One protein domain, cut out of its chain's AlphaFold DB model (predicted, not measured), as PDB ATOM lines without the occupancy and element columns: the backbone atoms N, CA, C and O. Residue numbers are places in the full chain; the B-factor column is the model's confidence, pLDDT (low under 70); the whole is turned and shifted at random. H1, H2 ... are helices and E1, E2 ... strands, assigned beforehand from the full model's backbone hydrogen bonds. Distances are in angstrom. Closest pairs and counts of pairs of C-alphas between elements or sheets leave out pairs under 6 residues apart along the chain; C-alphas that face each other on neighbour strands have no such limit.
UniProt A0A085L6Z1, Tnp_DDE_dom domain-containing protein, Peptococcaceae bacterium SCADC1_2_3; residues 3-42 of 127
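AT A GLANCE: This is residues 3 to 42 of the 127 residues of the protein "Tnp_DDE_dom domain-containing protein" of Peptococcaceae bacterium SCADC1_2_3 (UniProt A0A085L6Z1). A small antiparallel sheet of three strands forms one end of an elongated model, and a wide loop, with the short helix H1 just before it, forms the other end. E2 runs in the middle of the sheet between E1 and E3; E1 and E2 make a hairpin, while the chain leaves E2 through H1 and swings out through residues 22 to 37 before it comes back as E3. The printed part has 40 residues, with three named strands and one named helix in the order E1, E2, H1, E3, and the sheet's order is E1, E2, E3. The class is mixed, helices and strands, though only 18 of the 40 residues are in named elements. The whole is loose, with a radius of gyration of the C-alphas of 11.3 A, and spans 33 by 18 by 12 A.

IN THESE COORDINATES: The inner strand E2, residues 12 to 16, measures 12.7 A from first to last C-alpha. E1, residues 3 to 7, measures 11.5 A and begins at C-alpha 3, (101.226, 78.260, 107.933). E3, residues 38 to 41, measures 9.9 A and ends at C-alpha 41, (114.408, 76.822, 112.821). H1, residues 18 to 21, measures 5.1 A, and its C-alpha 18 is at (99.639, 73.949, 100.226).

HOW THE PARTS SIT: E1 and E3 are the edge strands of the sheet. E1 and E2, a hairpin, are antiparallel at 155 degrees between their directions. The C-alphas of Gly 4 and Lys 14 face each other at 4.6 A, and N 4 and O 14 are within hydrogen-bond range at 2.8 A, as are N 14 and O 5 at 2.9 A. E2 and E3 are antiparallel at 161 degrees. The C-alphas of Thr 12 and Pro 41 face each other at 4.3 A, and N 15 and O 38 are within hydrogen-bond range at 2.8 A, as are N 40 and O 13 at 2.9 A. H1 is not on the sheet, with 3 pairs of C-alphas within 10 A, and it is apart from E1. With 4 residues H1 is too short for any O i to N i+4 pair; its one O i to N i+3 pair is within range.

THE WHOLE: The C-alphas farthest apart are those of Asp 9 and Gln 27, at 33.9 A. The links E1 to E2 and E2 to H1 are tight, and the link H1 to E3, with 16 residues, is long. The printed part has no cut. Its mean pLDDT is 86.8, and no printed residue is under 70.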
ATOM      1  N   HIS A   3     100.566  78.019 106.645       81.94
ATOM      2  CA  HIS A   3     101.226  78.260 107.933       81.94
ATOM      3  C   HIS A   3     100.742  77.240 108.972       81.94
ATOM      4  O   HIS A   3      99.553  77.142 109.253       81.94
ATOM      5  N   GLY A   4     101.670  76.468 109.539       82.81
ATOM      6  CA  GLY A   4     101.400  75.450 110.562       82.81
ATOM      7  C   GLY A   4     101.608  75.932 111.998       82.81
ATOM      8  O   GLY A   4     101.461  75.138 112.923       82.81
ATOM      9  N   GLY A   5     101.960  77.207 112.181       86.75
ATOM     10  CA  GLY A   5     102.177  77.828 113.487       86.75
ATOM     11  C   GLY A   5     103.608  77.704 114.022       86.75
ATOM     12  O   GLY A   5     104.500  77.138 113.387       86.75
ATOM     13  N   PHE A   6     103.817  78.293 115.201       91.06
ATOM     14  CA  PHE A   6     105.087  78.277 115.925       91.06
ATOM     15  C   PHE A   6     105.106  77.145 116.954       91.06
ATOM     16  O   PHE A   6     104.242  77.076 117.825       91.06
ATOM     17  N   GLU A   7     106.108  76.273 116.861       91.12
ATOM     18  CA  GLU A   7     106.343  75.183 117.809       91.12
ATOM     19  C   GLU A   7     107.342  75.663 118.877       91.12
ATOM     20  O   GLU A   7     108.548  75.734 118.626       91.12
ATOM     21  N   LYS A   8     106.841  76.011 120.073       89.00
ATOM     22  CA  LYS A   8     107.636  76.625 121.155       89.00
ATOM     23  C   LYS A   8     108.789  75.737 121.630       89.00
ATOM     24  O   LYS A   8     109.903  76.234 121.759       89.00
ATOM     25  N   ASP A   9     108.540  74.445 121.832       90.00
ATOM     26  CA  ASP A   9     109.533  73.512 122.393       90.00
ATOM     27  C   ASP A   9     110.712  73.265 121.445       90.00
ATOM     28  O   ASP A   9     111.828  72.997 121.876       90.00
ATOM     29  N   ARG A  10     110.466  73.382 120.136       88.12
ATOM     30  CA  ARG A  10     111.463  73.159 119.078       88.12
ATOM     31  C   ARG A  10     112.052  74.455 118.534       88.12
ATOM     32  O   ARG A  10     113.008  74.414 117.767       88.12
ATOM     33  N   ASN A  11     111.478  75.597 118.915       90.75
ATOM     34  CA  ASN A  11     111.820  76.918 118.403       90.75
ATOM     35  C   ASN A  11     111.847  76.962 116.859       90.75
ATOM     36  O   ASN A  11     112.783  77.478 116.239       90.75
ATOM     37  N   THR A  12     110.808  76.390 116.242       92.00
ATOM     38  CA  THR A  12     110.665  76.250 114.784       92.00
ATOM     39  C   THR A  12     109.315  76.770 114.299       92.00
ATOM     40  O   THR A  12     108.293  76.623 114.973       92.00
ATOM     41  N   LEU A  13     109.286  77.323 113.088       91.44
ATOM     42  CA  LEU A  13     108.055  77.591 112.349       91.44
ATOM     43  C   LEU A  13     107.701  76.386 111.481       91.44
ATOM     44  O   LEU A  13     108.490  75.968 110.630       91.44
ATOM     45  N   LYS A  14     106.495  75.851 111.659       90.25
ATOM     46  CA  LYS A  14     105.974  74.778 110.814       90.25
ATOM     47  C   LYS A  14     105.314  75.374 109.574       90.25
ATOM     48  O   LYS A  14     104.445  76.238 109.668       90.25
ATOM     49  N   LYS A  15     105.693  74.881 108.401       89.50
ATOM     50  CA  LYS A  15     105.092  75.196 107.103       89.50
ATOM     51  C   LYS A  15     104.359  73.969 106.595       89.50
ATOM     52  O   LYS A  15     104.937  72.891 106.518       89.50
ATOM     53  N   LEU A  16     103.085  74.124 106.270       88.12
ATOM     54  CA  LEU A  16     102.243  73.044 105.774       88.12
ATOM     55  C   LEU A  16     102.268  73.001 104.247       88.12
ATOM     56  O   LEU A  16     102.414  74.025 103.567       88.12
ATOM     57  N   CYS A  17     102.093  71.793 103.716       87.06
ATOM     58  CA  CYS A  17     101.919  71.584 102.287       87.06
ATOM     59  C   CYS A  17     100.670  72.351 101.800       87.06
ATOM     60  O   CYS A  17      99.587  72.137 102.352       87.06
ATOM     61  N   PRO A  18     100.783  73.218 100.772       85.44
ATOM     62  CA  PRO A  18      99.639  73.949 100.226       85.44
ATOM     63  C   PRO A  18      98.530  73.022  99.728       85.44
ATOM     64  O   PRO A  18      97.364  73.302  99.967       85.44
ATOM     65  N   ALA A  19      98.898  71.905  99.093       85.88
ATOM     66  CA  ALA A  19      97.949  70.924  98.572       85.88
ATOM     67  C   ALA A  19      97.042  70.363  99.674       85.88
ATOM     68  O   ALA A  19      95.828  70.310  99.514       85.88
ATOM     69  N   LYS A  20      97.623  70.050 100.839       82.44
ATOM     70  CA  LYS A  20      96.871  69.568 102.003       82.44
ATOM     71  C   LYS A  20      96.047  70.657 102.680       82.44
ATOM     72  O   LYS A  20      94.949  70.380 103.135       82.44
ATOM     73  N   GLN A  21      96.582  71.874 102.786       83.19
ATOM     74  CA  GLN A  21      95.899  72.956 103.500       83.19
ATOM     75  C   GLN A  21      94.754  73.582 102.696       83.19
ATOM     76  O   GLN A  21      93.751  73.979 103.281       83.19
ATOM     77  N   TYR A  22      94.909  73.696 101.379       84.19
ATOM     78  CA  TYR A  22      93.930  74.323 100.490       84.19
ATOM     79  C   TYR A  22      93.134  73.303  99.666       84.19
ATOM     80  O   TYR A  22      92.415  73.697  98.756       84.19
ATOM     81  N   THR A  23      93.281  72.007  99.963       85.06
ATOM     82  CA  THR A  23      92.590  70.908  99.265       85.06
ATOM     83  C   THR A  23      92.802  70.960  97.746       85.06
ATOM     84  O   THR A  23      91.875  70.821  96.955       85.06
ATOM     85  N   ILE A  24      94.047  71.202  97.327       86.94
ATOM     86  CA  ILE A  24      94.437  71.247  95.911       86.94
ATOM     87  C   ILE A  24      94.996  69.878  95.525       86.94
ATOM     88  O   ILE A  24      95.897  69.370  96.194       86.94
ATOM     89  N   THR A  25      94.516  69.303  94.424       86.94
ATOM     90  CA  THR A  25      95.035  68.034  93.899       86.94
ATOM     91  C   THR A  25      96.450  68.226  93.353       86.94
ATOM     92  O   THR A  25      96.656  68.920  92.359       86.94
ATOM     93  N   CYS A  26      97.440  67.608  93.999       86.38
ATOM     94  CA  CYS A  26      98.835  67.643  93.570       86.38
ATOM     95  C   CYS A  26      99.255  66.269  93.034       86.38
ATOM     96  O   CYS A  26      99.359  65.310  93.793       86.38
ATOM     97  N   GLN A  27      99.542  66.186  91.732       87.38
ATOM     98  CA  GLN A  27      99.941  64.938  91.062       87.38
ATOM     99  C   GLN A  27     101.250  64.347  91.620       87.38
ATOM    100  O   GLN A  27     101.440  63.139  91.602       87.38
ATOM    101  N   GLY A  28     102.143  65.187  92.154       86.00
ATOM    102  CA  GLY A  28     103.419  64.772  92.745       86.00
ATOM    103  C   GLY A  28     103.378  64.532  94.257       86.00
ATOM    104  O   GLY A  28     104.434  64.471  94.882       86.00
ATOM    105  N   GLN A  29     102.195  64.456  94.876       82.44
ATOM    106  CA  GLN A  29     102.077  64.390  96.335       82.44
ATOM    107  C   GLN A  29     102.717  63.132  96.938       82.44
ATOM    108  O   GLN A  29     103.290  63.221  98.023       82.44
ATOM    109  N   GLU A  30     102.655  61.995  96.242       81.75
ATOM    110  CA  GLU A  30     103.207  60.717  96.715       81.75
ATOM    111  C   GLU A  30     104.740  60.689  96.703       81.75
ATOM    112  O   GLU A  30     105.356  60.148  97.617       81.75
ATOM    113  N   ALA A  31     105.366  61.337  95.718       88.31
ATOM    114  CA  ALA A  31     106.822  61.407  95.594       88.31
ATOM    115  C   ALA A  31     107.445  62.601  96.345       88.31
ATOM    116  O   ALA A  31     108.667  62.749  96.382       88.31
ATOM    117  N   CYS A  32     106.634  63.496  96.920       85.88
ATOM    118  CA  CYS A  32     107.126  64.742  97.497       85.88
ATOM    119  C   CYS A  32     107.696  64.532  98.918       85.88
ATOM    120  O   CYS A  32     106.933  64.260  99.851       85.88
ATOM    121  N   PRO A  33     108.999  64.786  99.155       82.56
ATOM    122  CA  PRO A  33     109.627  64.570 100.466       82.56
ATOM    123  C   PRO A  33     109.095  65.513 101.561       82.56
ATOM    124  O   PRO A  33     109.228  65.244 102.755       82.56
ATOM    125  N   VAL A  34     108.457  66.620 101.167       83.44
ATOM    126  CA  VAL A  34     107.891  67.640 102.063       83.44
ATOM    127  C   VAL A  34     106.358  67.631 102.088       83.44
ATOM    128  O   VAL A  34     105.741  68.575 102.582       83.44
ATOM    129  N   ALA A  35     105.711  66.558 101.612       80.12
ATOM    130  CA  ALA A  35     104.248  66.433 101.594       80.12
ATOM    131  C   ALA A  35     103.601  66.576 102.989       80.12
ATOM    132  O   ALA A  35     102.436  66.952 103.118       80.12
ATOM    133  N   GLN A  36     104.335  66.273 104.058       79.38
ATOM    134  CA  GLN A  36     103.915  66.433 105.459       79.38
ATOM    135  C   GLN A  36     104.123  67.849 106.028       79.38
ATOM    136  O   GLN A  36     103.593  68.171 107.094       79.38
ATOM    137  N   GLY A  37     104.841  68.707 105.303       84.44
ATOM    138  CA  GLY A  37     105.267  70.027 105.749       84.44
ATOM    139  C   GLY A  37     106.739  70.078 106.165       84.44
ATOM    140  O   GLY A  37     107.374  69.059 106.429       84.44
ATOM    141  N   LEU A  38     107.272  71.296 106.222       90.12
ATOM    142  CA  LEU A  38     108.646  71.622 106.602       90.12
ATOM    143  C   LEU A  38     108.652  72.286 107.983       90.12
ATOM    144  O   LEU A  38     107.709  72.986 108.349       90.12
ATOM    145  N   ARG A  39     109.737  72.118 108.737       91.06
ATOM    146  CA  ARG A  39     110.025  72.933 109.922       91.06
ATOM    147  C   ARG A  39     111.253  73.779 109.654       91.06
ATOM    148  O   ARG A  39     112.271  73.247 109.232       91.06
ATOM    149  N   ILE A  40     111.140  75.075 109.910       90.88
ATOM    150  CA  ILE A  40     112.235  76.026 109.739       90.88
ATOM    151  C   ILE A  40     112.651  76.524 111.127       90.88
ATOM    152  O   ILE A  40     111.819  77.126 111.815       90.88
ATOM    153  N   PRO A  41     113.892  76.268 111.573       92.56
ATOM    154  CA  PRO A  41     114.408  76.822 112.821       92.56
ATOM    155  C   PRO A  41     114.439  78.350 112.786       92.56
ATOM    156  O   PRO A  41     114.866  78.945 111.800       92.56
ATOM    157  N   LEU A  42     114.064  79.005 113.890       90.44
ATOM    158  CA  LEU A  42     114.196  80.466 113.998       90.44
ATOM    159  C   LEU A  42     115.663  80.930 113.975       90.44
ATOM    160  O   LEU A  42     115.935  82.105 113.747       90.44
TER     161      LEU A  42